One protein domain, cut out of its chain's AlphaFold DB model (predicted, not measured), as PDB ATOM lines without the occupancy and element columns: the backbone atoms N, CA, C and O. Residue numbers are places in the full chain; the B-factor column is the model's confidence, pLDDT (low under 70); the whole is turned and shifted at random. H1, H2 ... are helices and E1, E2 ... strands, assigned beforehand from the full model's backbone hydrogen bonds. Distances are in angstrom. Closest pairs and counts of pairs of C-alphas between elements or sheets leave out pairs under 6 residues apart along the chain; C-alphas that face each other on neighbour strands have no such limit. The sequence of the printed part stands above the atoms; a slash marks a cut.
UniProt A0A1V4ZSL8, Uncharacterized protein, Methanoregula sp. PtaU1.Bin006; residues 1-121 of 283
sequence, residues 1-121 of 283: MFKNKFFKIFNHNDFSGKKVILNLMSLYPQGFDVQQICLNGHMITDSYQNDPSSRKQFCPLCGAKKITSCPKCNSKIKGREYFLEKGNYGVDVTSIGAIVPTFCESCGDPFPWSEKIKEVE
ATOM      1  N   MET A   1     278.002 298.158 496.896       33.81
ATOM      2  CA  MET A   1     279.066 297.395 497.581       33.81
ATOM      3  C   MET A   1     278.643 295.928 497.653       33.81
ATOM      4  O   MET A   1     278.182 295.513 498.689       33.81
ATOM      5  N   PHE A   2     278.684 295.196 496.530       31.08
ATOM      6  CA  PHE A   2     278.508 293.731 496.429       31.08
ATOM      7  C   PHE A   2     278.766 293.343 494.965       31.08
ATOM      8  O   PHE A   2     277.847 293.261 494.158       31.08
ATOM      9  N   LYS A   3     280.035 293.196 494.585       28.55
ATOM     10  CA  LYS A   3     280.438 292.494 493.361       28.55
ATOM     11  C   LYS A   3     281.750 291.772 493.651       28.55
ATOM     12  O   LYS A   3     282.585 292.311 494.370       28.55
ATOM     13  N   ASN A   4     281.900 290.601 493.043       33.00
ATOM     14  CA  ASN A   4     283.093 289.751 492.984       33.00
ATOM     15  C   ASN A   4     283.195 288.659 494.049       33.00
ATOM     16  O   ASN A   4     283.984 288.723 494.985       33.00
ATOM     17  N   LYS A   5     282.493 287.563 493.780       35.41
ATOM     18  CA  LYS A   5     283.063 286.224 493.929       35.41
ATOM     19  C   LYS A   5     282.442 285.375 492.837       35.41
ATOM     20  O   LYS A   5     281.289 285.020 492.978       35.41
ATOM     21  N   PHE A   6     283.153 285.174 491.736       30.44
ATOM     22  CA  PHE A   6     283.244 283.910 491.004       30.44
ATOM     23  C   PHE A   6     284.134 284.113 489.767       30.44
ATOM     24  O   PHE A   6     284.178 285.197 489.195       30.44
ATOM     25  N   PHE A   7     284.805 283.027 489.392       33.53
ATOM     26  CA  PHE A   7     285.588 282.791 488.179       33.53
ATOM     27  C   PHE A   7     287.092 283.079 488.214       33.53
ATOM     28  O   PHE A   7     287.596 284.192 488.094       33.53
ATOM     29  N   LYS A   8     287.801 281.956 488.332       33.91
ATOM     30  CA  LYS A   8     289.199 281.738 488.007       33.91
ATOM     31  C   LYS A   8     289.207 280.894 486.717       33.91
ATOM     32  O   LYS A   8     288.417 279.962 486.623       33.91
ATOM     33  N   ILE A   9     290.189 281.176 485.853       38.88
ATOM     34  CA  ILE A   9     290.859 280.273 484.889       38.88
ATOM     35  C   ILE A   9     290.320 280.257 483.445       38.88
ATOM     36  O   ILE A   9     289.317 279.625 483.157       38.88
ATOM     37  N   PHE A  10     291.109 280.831 482.528       30.81
ATOM     38  CA  PHE A  10     291.875 280.061 481.534       30.81
ATOM     39  C   PHE A  10     293.287 280.664 481.459       30.81
ATOM     40  O   PHE A  10     293.455 281.816 481.074       30.81
ATOM     41  N   ASN A  11     294.302 279.914 481.894       31.64
ATOM     42  CA  ASN A  11     295.707 280.251 481.656       31.64
ATOM     43  C   ASN A  11     296.169 279.387 480.481       31.64
ATOM     44  O   ASN A  11     296.508 278.225 480.689       31.64
ATOM     45  N   HIS A  12     296.187 279.938 479.272       41.03
ATOM     46  CA  HIS A  12     296.969 279.358 478.184       41.03
ATOM     47  C   HIS A  12     298.230 280.197 477.985       41.03
ATOM     48  O   HIS A  12     298.170 281.421 477.889       41.03
ATOM     49  N   ASN A  13     299.378 279.523 477.956       33.31
ATOM     50  CA  ASN A  13     300.611 280.102 477.447       33.31
ATOM     51  C   ASN A  13     300.566 279.977 475.925       33.31
ATOM     52  O   ASN A  13     300.423 278.868 475.416       33.31
ATOM     53  N   ASP A  14     300.698 281.090 475.212       42.12
ATOM     54  CA  ASP A  14     300.979 281.035 473.780       42.12
ATOM     55  C   ASP A  14     302.457 280.650 473.551       42.12
ATOM     56  O   ASP A  14     303.294 280.819 474.447       42.12
ATOM     57  N   PHE A  15     302.799 280.163 472.355       41.09
ATOM     58  CA  PHE A  15     304.112 279.597 471.979       41.09
ATOM     59  C   PHE A  15     305.315 280.561 472.121       41.09
ATOM     60  O   PHE A  15     306.454 280.171 471.875       41.09
ATOM     61  N   SER A  16     305.092 281.803 472.557       45.91
ATOM     62  CA  SER A  16     306.122 282.816 472.841       45.91
ATOM     63  C   SER A  16     306.309 283.146 474.333       45.91
ATOM     64  O   SER A  16     307.088 284.038 474.670       45.91
ATOM     65  N   GLY A  17     305.616 282.457 475.251       39.56
ATOM     66  CA  GLY A  17     305.838 282.589 476.699       39.56
ATOM     67  C   GLY A  17     305.366 283.908 477.332       39.56
ATOM     68  O   GLY A  17     305.691 284.183 478.489       39.56
ATOM     69  N   LYS A  18     304.586 284.735 476.623       35.47
ATOM     70  CA  LYS A  18     303.952 285.931 477.203       35.47
ATOM     71  C   LYS A  18     302.604 285.583 477.842       35.47
ATOM     72  O   LYS A  18     301.736 284.999 477.203       35.47
ATOM     73  N   LYS A  19     302.412 286.000 479.100       36.19
ATOM     74  CA  LYS A  19     301.114 285.972 479.797       36.19
ATOM     75  C   LYS A  19     300.137 286.920 479.099       36.19
ATOM     76  O   LYS A  19     300.285 288.135 479.212       36.19
ATOM     77  N   VAL A  20     299.125 286.375 478.434       39.66
ATOM     78  CA  VAL A  20     297.974 287.153 477.968       39.66
ATOM     79  C   VAL A  20     296.953 287.182 479.103       39.66
ATOM     80  O   VAL A  20     296.287 286.191 479.383       39.66
ATOM     81  N   ILE A  21     296.862 288.308 479.813       41.44
ATOM     82  CA  ILE A  21     295.750 288.556 480.737       41.44
ATOM     83  C   ILE A  21     294.618 289.140 479.889       41.44
ATOM     84  O   ILE A  21     294.590 290.343 479.639       41.44
ATOM     85  N   LEU A  22     293.702 288.285 479.431       42.44
ATOM     86  CA  LEU A  22     292.441 288.717 478.824       42.44
ATOM     87  C   LEU A  22     291.598 289.391 479.909       42.44
ATOM     88  O   LEU A  22     290.985 288.748 480.763       42.44
ATOM     89  N   ASN A  23     291.625 290.719 479.918       39.72
ATOM     90  CA  ASN A  23     290.856 291.520 480.853       39.72
ATOM     91  C   ASN A  23     289.400 291.574 480.351       39.72
ATOM     92  O   ASN A  23     289.013 292.481 479.619       39.72
ATOM     93  N   LEU A  24     288.590 290.580 480.736       44.56
ATOM     94  CA  LEU A  24     287.172 290.417 480.353       44.56
ATOM     95  C   LEU A  24     286.271 291.621 480.708       44.56
ATOM     96  O   LEU A  24     285.120 291.677 480.290       44.56
ATOM     97  N   MET A  25     286.775 292.609 481.453       41.25
ATOM     98  CA  MET A  25     286.043 293.823 481.827       41.25
ATOM     99  C   MET A  25     285.849 294.850 480.694       41.25
ATOM    100  O   MET A  25     285.220 295.879 480.940       41.25
ATOM    101  N   SER A  26     286.344 294.612 479.472       47.28
ATOM    102  CA  SER A  26     286.228 295.582 478.365       47.28
ATOM    103  C   SER A  26     285.664 295.026 477.048       47.28
ATOM    104  O   SER A  26     285.746 295.710 476.025       47.28
ATOM    105  N   LEU A  27     285.074 293.830 477.043       50.38
ATOM    106  CA  LEU A  27     284.438 293.261 475.851       50.38
ATOM    107  C   LEU A  27     282.933 293.561 475.878       50.38
ATOM    108  O   LEU A  27     282.145 292.795 476.421       50.38
ATOM    109  N   TYR A  28     282.535 294.703 475.318       54.12
ATOM    110  CA  TYR A  28     281.130 294.947 474.982       54.12
ATOM    111  C   TYR A  28     280.876 294.438 473.559       54.12
ATOM    112  O   TYR A  28     281.667 294.787 472.673       54.12
ATOM    113  N   PRO A  29     279.811 293.651 473.317       57.59
ATOM    114  CA  PRO A  29     279.461 293.230 471.968       57.59
ATOM    115  C   PRO A  29     279.150 294.483 471.142       57.59
ATOM    116  O   PRO A  29     278.277 295.276 471.495       57.59
ATOM    117  N   GLN A  30     279.915 294.700 470.071       66.81
ATOM    118  CA  GLN A  30     279.772 295.886 469.211       66.81
ATOM    119  C   GLN A  30     278.765 295.654 468.076       66.81
ATOM    120  O   GLN A  30     278.397 296.584 467.362       66.81
ATOM    121  N   GLY A  31     278.303 294.415 467.909       77.75
ATOM    122  CA  GLY A  31     277.308 294.033 466.918       77.75
ATOM    123  C   GLY A  31     276.956 292.553 467.012       77.75
ATOM    124  O   GLY A  31     277.569 291.805 467.774       77.75
ATOM    125  N   PHE A  32     275.969 292.144 466.222       85.94
ATOM    126  CA  PHE A  32     275.516 290.760 466.117       85.94
ATOM    127  C   PHE A  32     275.199 290.410 464.659       85.94
ATOM    128  O   PHE A  32     274.732 291.264 463.902       85.94
ATOM    129  N   ASP A  33     275.424 289.156 464.277       89.94
ATOM    130  CA  ASP A  33     274.836 288.555 463.075       89.94
ATOM    131  C   ASP A  33     273.412 288.072 463.369       89.94
ATOM    132  O   ASP A  33     272.925 288.192 464.479       89.94
ATOM    133  N   VAL A  34     272.698 287.529 462.397       93.31
ATOM    134  CA  VAL A  34     271.296 287.146 462.496       93.31
ATOM    135  C   VAL A  34     271.166 285.629 462.594       93.31
ATOM    136  O   VAL A  34     271.830 284.896 461.863       93.31
ATOM    137  N   GLN A  35     270.259 285.142 463.441       94.50
ATOM    138  CA  GLN A  35     269.898 283.722 463.431       94.50
ATOM    139  C   GLN A  35     268.920 283.405 462.300       94.50
ATOM    140  O   GLN A  35     268.004 284.177 462.011       94.50
ATOM    141  N   GLN A  36     269.038 282.209 461.729       95.88
ATOM    142  CA  GLN A  36     267.959 281.559 460.992       95.88
ATOM    143  C   GLN A  36     267.420 280.400 461.822       95.88
ATOM    144  O   GLN A  36     268.143 279.451 462.113       95.88
ATOM    145  N   ILE A  37     266.134 280.452 462.167       94.75
ATOM    146  CA  ILE A  37     265.487 279.483 463.060       94.75
ATOM    147  C   ILE A  37     264.213 278.980 462.391       94.75
ATOM    148  O   ILE A  37     263.508 279.740 461.721       94.75
ATOM    149  N   CYS A  38     263.905 277.689 462.519       95.12
ATOM    150  CA  CYS A  38     262.633 277.170 462.023       95.12
ATOM    151  C   CYS A  38     261.464 277.508 462.961       95.12
ATOM    152  O   CYS A  38     261.662 277.740 464.147       95.12
ATOM    153  N   LEU A  39     260.224 277.469 462.463       92.94
ATOM    154  CA  LEU A  39     259.022 277.724 463.276       92.94
ATOM    155  C   LEU A  39     258.841 276.738 464.450       92.94
ATOM    156  O   LEU A  39     258.028 276.996 465.330       92.94
ATOM    157  N   ASN A  40     259.600 275.637 464.472       89.31
ATOM    158  CA  ASN A  40     259.650 274.680 465.578       89.31
ATOM    159  C   ASN A  40     260.829 274.908 466.551       89.31
ATOM    160  O   ASN A  40     260.971 274.127 467.479       89.31
ATOM    161  N   GLY A  41     261.671 275.930 466.356       90.06
ATOM    162  CA  GLY A  41     262.730 276.307 467.305       90.06
ATOM    163  C   GLY A  41     264.120 275.717 467.038       90.06
ATOM    164  O   GLY A  41     265.054 276.024 467.766       90.06
ATOM    165  N   HIS A  42     264.310 274.920 465.983       90.06
ATOM    166  CA  HIS A  42     265.652 274.456 465.608       90.06
ATOM    167  C   HIS A  42     266.459 275.589 464.961       90.06
ATOM    168  O   HIS A  42     266.079 276.081 463.888       90.06
ATOM    169  N   MET A  43     267.579 275.965 465.585       92.31
ATOM    170  CA  MET A  43     268.555 276.886 465.004       92.31
ATOM    171  C   MET A  43     269.240 276.234 463.801       92.31
ATOM    172  O   MET A  43     269.727 275.110 463.883       92.31
ATOM    173  N   ILE A  44     269.252 276.941 462.675       91.44
ATOM    174  CA  ILE A  44     269.915 276.513 461.437       91.44
ATOM    175  C   ILE A  44     271.324 277.097 461.369       91.44
ATOM    176  O   ILE A  44     272.272 276.400 461.031       91.44
ATOM    177  N   THR A  45     271.445 278.383 461.684       90.56
ATOM    178  CA  THR A  45     272.710 279.115 461.756       90.56
ATOM    179  C   THR A  45     272.511 280.342 462.632       90.56
ATOM    180  O   THR A  45     271.422 280.921 462.635       90.56
ATOM    181  N   ASP A  46     273.547 280.730 463.367       91.06
ATOM    182  CA  ASP A  46     273.617 281.987 464.114       91.06
ATOM    183  C   ASP A  46     274.358 283.091 463.349       91.06
ATOM    184  O   ASP A  46     274.459 284.214 463.836       91.06
ATOM    185  N   SER A  47     274.865 282.767 462.160       90.62
ATOM    186  CA  SER A  47     275.720 283.621 461.340       90.62
ATOM    187  C   SER A  47     275.099 283.827 459.956       90.62
ATOM    188  O   SER A  47     275.749 283.660 458.927       90.62
ATOM    189  N   TYR A  48     273.789 284.101 459.903       91.06
ATOM    190  CA  TYR A  48     273.034 284.121 458.651       91.06
ATOM    191  C   TYR A  48     273.624 285.093 457.633       91.06
ATOM    192  O   TYR A  48     273.645 284.769 456.450       91.06
ATOM    193  N   GLN A  49     274.075 286.281 458.032       89.62
ATOM    194  CA  GLN A  49     274.624 287.266 457.103       89.62
ATOM    195  C   GLN A  49     276.039 286.881 456.664       89.62
ATOM    196  O   GLN A  49     276.292 286.902 455.456       89.62
ATOM    197  N   ASN A  50     276.902 286.478 457.598       86.31
ATOM    198  CA  ASN A  50     278.324 286.250 457.334       86.31
ATOM    199  C   ASN A  50     278.658 284.855 456.793       86.31
ATOM    200  O   ASN A  50     279.677 284.703 456.125       86.31
ATOM    201  N   ASP A  51     277.783 283.867 456.981       85.19
ATOM    202  CA  ASP A  51     277.902 282.544 456.366       85.19
ATOM    203  C   ASP A  51     276.653 282.180 455.536       85.19
ATOM    204  O   ASP A  51     275.736 281.487 455.993       85.19
ATOM    205  N   PRO A  52     276.597 282.603 454.260       89.94
ATOM    206  CA  PRO A  52     275.507 282.238 453.366       89.94
ATOM    207  C   PRO A  52     275.365 280.734 453.098       89.94
ATOM    208  O   PRO A  52     274.285 280.302 452.693       89.94
ATOM    209  N   SER A  53     276.424 279.940 453.299       88.44
ATOM    210  CA  SER A  53     276.444 278.513 452.957       88.44
ATOM    211  C   SER A  53     275.675 277.643 453.962       88.44
ATOM    212  O   SER A  53     275.088 276.618 453.587       88.44
ATOM    213  N   SER A  54     275.587 278.083 455.222       85.06
ATOM    214  CA  SER A  54     274.802 277.411 456.264       85.06
ATOM    215  C   SER A  54     273.297 277.665 456.160       85.06
ATOM    216  O   SER A  54     272.507 276.917 456.741       85.06
ATOM    217  N   ARG A  55     272.862 278.653 455.365       92.06
ATOM    218  CA  ARG A  55     271.439 278.966 455.161       92.06
ATOM    219  C   ARG A  55     270.703 277.790 454.533       92.06
ATOM    220  O   ARG A  55     271.177 277.165 453.583       92.06
ATOM    221  N   LYS A  56     269.479 277.537 454.993       92.62
ATOM    222  CA  LYS A  56     268.598 276.522 454.398       92.62
ATOM    223  C   LYS A  56     267.245 277.108 454.014       92.62
ATOM    224  O   LYS A  56     266.707 277.983 454.689       92.62
ATOM    225  N   GLN A  57     266.678 276.593 452.921       91.00
ATOM    226  CA  GLN A  57     265.304 276.907 452.510       91.00
ATOM    227  C   GLN A  57     264.281 276.163 453.368       91.00
ATOM    228  O   GLN A  57     263.283 276.766 453.741       91.00
ATOM    229  N   PHE A  58     264.549 274.869 453.635       94.94
ATOM    230  CA  PHE A  58     264.016 273.827 454.554       94.94
ATOM    231  C   PHE A  58     264.571 273.851 455.993       94.94
ATOM    232  O   PHE A  58     265.706 274.265 456.154       94.94
ATOM    233  N   CYS A  59     263.857 273.386 457.028       91.81
ATOM    234  CA  CYS A  59     264.539 272.938 458.245       91.81
ATOM    235  C   CYS A  59     264.959 271.493 457.970       91.81
ATOM    236  O   CYS A  59     264.073 270.702 457.645       91.81
ATOM    237  N   PRO A  60     266.245 271.130 458.077       87.12
ATOM    238  CA  PRO A  60     266.686 269.774 457.766       87.12
ATOM    239  C   PRO A  60     266.170 268.744 458.781       87.12
ATOM    240  O   PRO A  60     266.033 267.582 458.433       87.12
ATOM    241  N   LEU A  61     265.842 269.172 460.007       84.19
ATOM    242  CA  LEU A  61     265.368 268.281 461.070       84.19
ATOM    243  C   LEU A  61     263.859 268.007 461.014       84.19
ATOM    244  O   LEU A  61     263.419 266.931 461.390       84.19
ATOM    245  N   CYS A  62     263.046 268.980 460.583       89.88
ATOM    246  CA  CYS A  62     261.582 268.869 460.692       89.88
ATOM    247  C   CYS A  62     260.785 269.431 459.506       89.88
ATOM    248  O   CYS A  62     259.562 269.494 459.569       89.88
ATOM    249  N   GLY A  63     261.438 269.931 458.453       92.69
ATOM    250  CA  GLY A  63     260.769 270.468 457.261       92.69
ATOM    251  C   GLY A  63     260.047 271.817 457.432       92.69
ATOM    252  O   GLY A  63     259.736 272.465 456.433       92.69
ATOM    253  N   ALA A  64     259.837 272.308 458.660       94.06
ATOM    254  CA  ALA A  64     259.122 273.562 458.936       94.06
ATOM    255  C   ALA A  64     259.749 274.789 458.248       94.06
ATOM    256  O   ALA A  64     260.945 274.785 457.962       94.06
ATOM    257  N   LYS A  65     258.964 275.855 458.008       95.62
ATOM    258  CA  LYS A  65     259.430 277.163 457.484       95.62
ATOM    259  C   LYS A  65     260.420 277.844 458.447       95.62
ATOM    260  O   LYS A  65     260.474 277.478 459.617       95.62
ATOM    261  N   LYS A  66     261.247 278.771 457.940       95.12
ATOM    262  CA  LYS A  66     262.257 279.502 458.731       95.12
ATOM    263  C   LYS A  66     261.897 280.968 458.826       95.12
ATOM    264  O   LYS A  66     261.272 281.499 457.910       95.12
ATOM    265  N   ILE A  67     262.385 281.598 459.880       97.00
ATOM    266  CA  ILE A  67     262.382 283.039 460.060       97.00
ATOM    267  C   ILE A  67     263.771 283.504 460.505       97.00
ATOM    268  O   ILE A  67     264.525 282.764 461.136       97.00
ATOM    269  N   THR A  68     264.100 284.738 460.143       96.69
ATOM    270  CA  THR A  68     265.295 285.476 460.590       96.69
ATOM    271  C   THR A  68     264.905 286.760 461.326       96.69
ATOM    272  O   THR A  68     265.743 287.578 461.707       96.69
ATOM    273  N   SER A  69     263.602 286.985 461.493       97.38
ATOM    274  CA  SER A  69     263.024 288.185 462.086       97.38
ATOM    275  C   SER A  69     261.735 287.832 462.819       97.38
ATOM    276  O   SER A  69     261.072 286.848 462.484       97.38
ATOM    277  N   CYS A  70     261.386 288.622 463.829       96.69
ATOM    278  CA  CYS A  70     260.150 288.479 464.575       96.69
ATOM    279  C   CYS A  70     258.941 288.605 463.634       96.69
ATOM    280  O   CYS A  70     258.815 289.619 462.953       96.69
ATOM    281  N   PRO A  71     258.008 287.638 463.615       95.25
ATOM    282  CA  PRO A  71     256.832 287.717 462.750       95.25
ATOM    283  C   PRO A  71     255.848 288.825 463.167       95.25
ATOM    284  O   PRO A  71     254.939 289.134 462.404       95.25
ATOM    285  N   LYS A  72     256.004 289.405 464.366       96.75
ATOM    286  CA  LYS A  72     255.133 290.458 464.911       96.75
ATOM    287  C   LYS A  72     255.651 291.865 464.638       96.75
ATOM    288  O   LYS A  72     254.914 292.688 464.112       96.75
ATOM    289  N   CYS A  73     256.912 292.138 464.972       96.62
ATOM    290  CA  CYS A  73     257.501 293.477 464.842       96.62
ATOM    291  C   CYS A  73     258.615 293.574 463.789       96.62
ATOM    292  O   CYS A  73     259.182 294.645 463.595       96.62
ATOM    293  N   ASN A  74     258.940 292.468 463.114       97.00
ATOM    294  CA  ASN A  74     259.965 292.380 462.074       97.00
ATOM    295  C   ASN A  74     261.403 292.707 462.531       97.00
ATOM    296  O   ASN A  74     262.295 292.860 461.696       97.00
ATOM    297  N   SER A  75     261.671 292.786 463.840       96.19
ATOM    298  CA  SER A  75     263.042 292.926 464.335       96.19
ATOM    299  C   SER A  75     263.867 291.671 464.043       96.19
ATOM    300  O   SER A  75     263.357 290.551 464.081       96.19
ATOM    301  N   LYS A  76     265.154 291.844 463.728       96.94
ATOM    302  CA  LYS A  76     266.074 290.728 463.460       96.94
ATOM    303  C   LYS A  76     266.267 289.871 464.711       96.94
ATOM    304  O   LYS A  76     266.369 290.397 465.816       96.94
ATOM    305  N   ILE A  77     266.376 288.558 464.523       95.12
ATOM    306  CA  ILE A  77     266.697 287.632 465.612       95.12
ATOM    307  C   ILE A  77     268.213 287.661 465.829       95.12
ATOM    308  O   ILE A  77     268.959 287.301 464.918       95.12
ATOM    309  N   LYS A  78     268.660 288.113 467.005       92.50
ATOM    310  CA  LYS A  78     270.084 288.266 467.343       92.50
ATOM    311  C   LYS A  78     270.813 286.931 467.310       92.50
ATOM    312  O   LYS A  78     270.457 286.041 468.067       92.50
ATOM    313  N   GLY A  79     271.791 286.794 466.433       87.50
ATOM    314  CA  GLY A  79     272.703 285.662 466.299       87.50
ATOM    315  C   GLY A  79     274.051 285.940 466.943       87.50
ATOM    316  O   GLY A  79     274.099 286.521 468.024       87.50
ATOM    317  N   ARG A  80     275.135 285.484 466.311       85.25
ATOM    318  CA  ARG A  80     276.480 285.529 466.894       85.25
ATOM    319  C   ARG A  80     276.910 286.959 467.204       85.25
ATOM    320  O   ARG A  80     276.843 287.822 466.331       85.25
ATOM    321  N   GLU A  81     277.370 287.196 468.427       82.88
ATOM    322  CA  GLU A  81     277.891 288.496 468.850       82.88
ATOM    323  C   GLU A  81     279.365 288.660 468.465       82.88
ATOM    324  O   GLU A  81     280.159 287.726 468.565       82.88
ATOM    325  N   TYR A  82     279.735 289.869 468.040       71.94
ATOM    326  CA  TYR A  82     281.105 290.210 467.665       71.94
ATOM    327  C   TYR A  82     281.762 291.090 468.724       71.94
ATOM    328  O   TYR A  82     281.265 292.172 469.060       71.94
ATOM    329  N   PHE A  83     282.933 290.656 469.187       65.44
ATOM    330  CA  PHE A  83     283.790 291.415 470.089       65.44
ATOM    331  C   PHE A  83     285.010 291.930 469.317       65.44
ATOM    332  O   PHE A  83     285.696 291.171 468.634       65.44
ATOM    333  N   LEU A  84     285.281 293.231 469.407       53.75
ATOM    334  CA  LEU A  84     286.506 293.826 468.870       53.75
ATOM    335  C   LEU A  84     287.452 294.136 470.029       53.75
ATOM    336  O   LEU A  84     287.096 294.908 470.921       53.75
ATOM    337  N   GLU A  85     288.672 293.604 469.989       51.62
ATOM    338  CA  GLU A  85     289.776 294.196 470.741       51.62
ATOM    339  C   GLU A  85     290.318 295.420 469.986       51.62
ATOM    340  O   GLU A  85     290.319 295.483 468.751       51.62
ATOM    341  N   LYS A  86     290.775 296.438 470.727       43.94
ATOM    342  CA  LYS A  86     291.478 297.584 470.140       43.94
ATOM    343  C   LYS A  86     292.802 297.102 469.539       43.94
ATOM    344  O   LYS A  86     293.789 296.981 470.254       43.94
ATOM    345  N   GLY A  87     292.814 296.918 468.222       44.31
ATOM    346  CA  GLY A  87     294.015 296.634 467.438       44.31
ATOM    347  C   GLY A  87     294.067 295.198 466.923       44.31
ATOM    348  O   GLY A  87     294.696 294.351 467.534       44.31
ATOM    349  N   ASN A  88     293.492 295.001 465.733       45.00
ATOM    350  CA  ASN A  88     293.572 293.825 464.858       45.00
ATOM    351  C   ASN A  88     292.856 292.527 465.282       45.00
ATOM    352  O   ASN A  88     293.073 291.986 466.352       45.00
ATOM    353  N   TYR A  89     292.078 292.024 464.309       44.09
ATOM    354  CA  TYR A  89     291.332 290.762 464.233       44.09
ATOM    355  C   TYR A  89     290.354 290.492 465.385       44.09
ATOM    356  O   TYR A  89     290.739 290.158 466.498       44.09
ATOM    357  N   GLY A  90     289.054 290.603 465.077       45.03
ATOM    358  CA  GLY A  90     287.981 290.174 465.973       45.03
ATOM    359  C   GLY A  90     288.203 288.723 466.384       45.03
ATOM    360  O   GLY A  90     288.244 287.832 465.537       45.03
ATOM    361  N   VAL A  91     288.410 288.513 467.677       45.78
ATOM    362  CA  VAL A  91     288.607 287.193 468.262       45.78
ATOM    363  C   VAL A  91     287.213 286.635 468.547       45.78
ATOM    364  O   VAL A  91     286.419 287.287 469.222       45.78
ATOM    365  N   ASP A  92     286.884 285.462 468.000       48.75
ATOM    366  CA  ASP A  92     285.632 284.757 468.306       48.75
ATOM    367  C   ASP A  92     285.771 284.157 469.718       48.75
ATOM    368  O   ASP A  92     286.373 283.100 469.904       48.75
ATOM    369  N   VAL A  93     285.359 284.909 470.746       46.34
ATOM    370  CA  VAL A  93     285.646 284.579 472.160       46.34
ATOM    371  C   VAL A  93     284.594 283.659 472.792       46.34
ATOM    372  O   VAL A  93     284.751 283.247 473.940       46.34
ATOM    373  N   THR A  94     283.518 283.321 472.078       46.19
ATOM    374  CA  THR A  94     282.428 282.502 472.622       46.19
ATOM    375  C   THR A  94     282.317 281.177 471.878       46.19
ATOM    376  O   THR A  94     281.652 281.077 470.854       46.19
ATOM    377  N   SER A  95     282.889 280.112 472.448       44.94
ATOM    378  CA  SER A  95     282.691 278.723 471.991       44.94
ATOM    379  C   SER A  95     281.250 278.207 472.166       44.94
ATOM    380  O   SER A  95     280.970 277.041 471.897       44.94
ATOM    381  N   ILE A  96     280.338 279.053 472.652       51.06
ATOM    382  CA  ILE A  96     278.911 278.783 472.816       51.06
ATOM    383  C   ILE A  96     278.201 279.630 471.755       51.06
ATOM    384  O   ILE A  96     278.215 280.855 471.845       51.06
ATOM    385  N   GLY A  97     277.633 278.981 470.734       64.25
ATOM    386  CA  GLY A  97     276.850 279.659 469.692       64.25
ATOM    387  C   GLY A  97     275.624 280.389 470.257       64.25
ATOM    388  O   GLY A  97     275.260 280.207 471.420       64.25
ATOM    389  N   ALA A  98     274.975 281.220 469.435       78.12
ATOM    390  CA  ALA A  98     273.827 282.010 469.888       78.12
ATOM    391  C   ALA A  98     272.684 281.135 470.446       78.12
ATOM    392  O   ALA A  98     272.386 280.055 469.935       78.12
ATOM    393  N   ILE A  99     272.017 281.621 471.494       84.62
ATOM    394  CA  ILE A  99     270.871 280.939 472.110       84.62
ATOM    395  C   ILE A  99     269.599 281.279 471.325       84.62
ATOM    396  O   ILE A  99     269.372 282.437 470.973       84.62
ATOM    397  N   VAL A 100     268.739 280.289 471.078       89.69
ATOM    398  CA  VAL A 100     267.418 280.493 470.457       89.69
ATOM    399  C   VAL A 100     266.498 281.246 471.431       89.69
ATOM    400  O   VAL A 100     266.160 280.696 472.480       89.69
ATOM    401  N   PRO A 101     266.056 282.483 471.126       90.44
ATOM    402  CA  PRO A 101     265.261 283.270 472.063       90.44
ATOM    403  C   PRO A 101     263.811 282.781 472.134       90.44
ATOM    404  O   PRO A 101     263.207 282.434 471.120       90.44
ATOM    405  N   THR A 102     263.213 282.814 473.325       93.00
ATOM    406  CA  THR A 102     261.785 282.509 473.550       93.00
ATOM    407  C   THR A 102     260.891 283.748 473.444       93.00
ATOM    408  O   THR A 102     259.702 283.631 473.158       93.00
ATOM    409  N   PHE A 103     261.433 284.952 473.593       94.62
ATOM    410  CA  PHE A 103     260.680 286.196 473.433       94.62
ATOM    411  C   PHE A 103     261.463 287.181 472.580       94.62
ATOM    412  O   PHE A 103     262.695 287.199 472.588       94.62
ATOM    413  N   CYS A 104     260.748 288.000 471.817       94.50
ATOM    414  CA  CYS A 104     261.362 289.065 471.048       94.50
ATOM    415  C   CYS A 104     261.814 290.192 471.982       94.50
ATOM    416  O   CYS A 104     260.990 290.813 472.644       94.50
ATOM    417  N   GLU A 105     263.099 290.535 471.975       91.50
ATOM    418  CA  GLU A 105     263.617 291.642 472.794       91.50
ATOM    419  C   GLU A 105     263.077 293.022 472.384       91.50
ATOM    420  O   GLU A 105     263.122 293.959 473.173       91.50
ATOM    421  N   SER A 106     262.576 293.173 471.151       94.06
ATOM    422  CA  SER A 106     262.071 294.459 470.652       94.06
ATOM    423  C   SER A 106     260.601 294.713 470.983       94.06
ATOM    424  O   SER A 106     260.239 295.858 471.224       94.06
ATOM    425  N   CYS A 107     259.746 293.684 470.963       95.62
ATOM    426  CA  CYS A 107     258.303 293.846 471.205       95.62
ATOM    427  C   CYS A 107     257.744 293.000 472.354       95.62
ATOM    428  O   CYS A 107     256.580 293.161 472.700       95.62
ATOM    429  N   GLY A 108     258.536 292.100 472.940       93.81
ATOM    430  CA  GLY A 108     258.121 291.229 474.040       93.81
ATOM    431  C   GLY A 108     257.254 290.034 473.636       93.81
ATOM    432  O   GLY A 108     257.027 289.162 474.468       93.81
ATOM    433  N   ASP A 109     256.796 289.947 472.382       94.50
ATOM    434  CA  ASP A 109     255.957 288.828 471.942       94.50
ATOM    435  C   ASP A 109     256.728 287.496 471.947       94.50
ATOM    436  O   ASP A 109     257.909 287.459 471.570       94.50
ATOM    437  N   PRO A 110     256.066 286.384 472.317       94.06
ATOM    438  CA  PRO A 110     256.651 285.060 472.194       94.06
ATOM    439  C   PRO A 110     256.876 284.705 470.722       94.06
ATOM    440  O   PRO A 110     256.062 285.006 469.843       94.06
ATOM    441  N   PHE A 111     257.978 284.017 470.445       94.56
ATOM    442  CA  PHE A 111     258.184 283.392 469.144       94.56
ATOM    443  C   PHE A 111     257.279 282.156 468.961       94.56
ATOM    444  O   PHE A 111     256.811 281.569 469.937       94.56
ATOM    445  N   PRO A 112     257.041 281.697 467.714       93.06
ATOM    446  CA  PRO A 112     256.169 280.546 467.444       93.06
ATOM    447  C   PRO A 112     256.566 279.241 468.155       93.06
ATOM    448  O   PRO A 112     255.722 278.380 468.380       93.06
ATOM    449  N   TRP A 113     257.845 279.076 468.501       91.50
ATOM    450  CA  TRP A 113     258.361 277.889 469.191       91.50
ATOM    451  C   TRP A 113     258.307 277.985 470.720       91.50
ATOM    452  O   TRP A 113     258.580 276.998 471.400       91.50
ATOM    453  N   SER A 114     257.958 279.139 471.283       88.94
ATOM    454  CA  SER A 114     258.090 279.397 472.720       88.94
ATOM    455  C   SER A 114     257.174 278.544 473.585       88.94
ATOM    456  O   SER A 114     257.531 278.229 474.713       88.94
ATOM    457  N   GLU A 115     256.017 278.127 473.068       71.38
ATOM    458  CA  GLU A 115     255.110 277.209 473.771       71.38
ATOM    459  C   GLU A 115     255.644 275.773 473.798       71.38
ATOM    460  O   GLU A 115     255.485 275.081 474.796       71.38
ATOM    461  N   LYS A 116     256.364 275.350 472.753       67.00
ATOM    462  CA  LYS A 116     256.945 274.000 472.666       67.00
ATOM    463  C   LYS A 116     258.140 273.818 473.598       67.00
ATOM    464  O   LYS A 116     258.392 272.719 474.073       67.00
ATOM    465  N   ILE A 117     258.860 274.903 473.884       60.44
ATOM    466  CA  ILE A 117     259.970 274.891 474.845       60.44
ATOM    467  C   ILE A 117     259.441 274.745 476.286       60.44
ATOM    468  O   ILE A 117     260.100 274.110 477.108       60.44
ATOM    469  N   LYS A 118     258.213 275.210 476.581       50.91
ATOM    470  CA  LYS A 118     257.591 275.040 477.910       50.91
ATOM    471  C   LYS A 118     257.314 273.577 478.264       50.91
ATOM    472  O   LYS A 118     257.472 273.217 479.424       50.91
ATOM    473  N   GLU A 119     256.962 272.736 477.289       47.47
ATOM    474  CA  GLU A 119     256.742 271.297 477.521       47.47
ATOM    475  C   GLU A 119     258.045 270.552 477.869       47.47
ATOM    476  O   GLU A 119     258.011 269.553 478.582       47.47
ATOM    477  N   VAL A 120     259.205 271.071 477.445       46.09
ATOM    478  CA  VAL A 120     260.526 270.507 477.780       46.09
ATOM    479  C   VAL A 120     261.044 271.037 479.127       46.09
ATOM    480  O   VAL A 120     261.719 270.319 479.866       46.09
ATOM    481  N   GLU A 121     260.708 272.271 479.513       46.03
ATOM    482  CA  GLU A 121     261.133 272.861 480.796       46.03
ATOM    483  C   GLU A 121     260.359 272.333 482.018       46.03
ATOM    484  O   GLU A 121     260.882 272.374 483.135       46.03
TER     485      GLU A 121
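This is residues 1 to 121 of the 283 residues of an uncharacterized protein of Methanoregula sp. PtaU1.Bin006 (UniProt A0A1V4ZSL8). With little regular structure, two small two-stranded sheets, E1-E4 and E2-E3, sit end to end among long loops, with short helix H1 off to the side, apart from E2 and E3. Residues 1 to 9 and 13 to 18 stick out. The 121 printed residues, mixed in class with 23 in named elements, run E1, E2, E3, E4, H1; both sheets are antiparallel. The whole is loose, radius of gyration of the C-alphas 18.1 A, spanning 51 by 41 by 26 A.

E4, residues 78 to 82, spans 11.2 A. E1, residues 31 to 34, begins at C-alpha (277.308, 294.033, 466.918). E2 is residues 36 to 38, E3 43 to 45. H1, residues 114 to 121, ends at C-alpha (261.133, 272.861, 480.796).

E1 and E4 are antiparallel; N 33 and O 80, 2.8 A, are within hydrogen-bond range. E1 runs on into E2 at 39 degrees. E2 and E3 form a hairpin, N 36 to O 45 2.9 A. H1 is apart from E1, E2 and E3; 1 of 4 O i to N i+4 and 3 of 5 O i to N i+3 pairs are within range.

The printed part has no cut. Links E3 to E4 and E4 to H1 are long. Residues 1 to 30, 83 to 97 and 116 to 121 have pLDDT under 70.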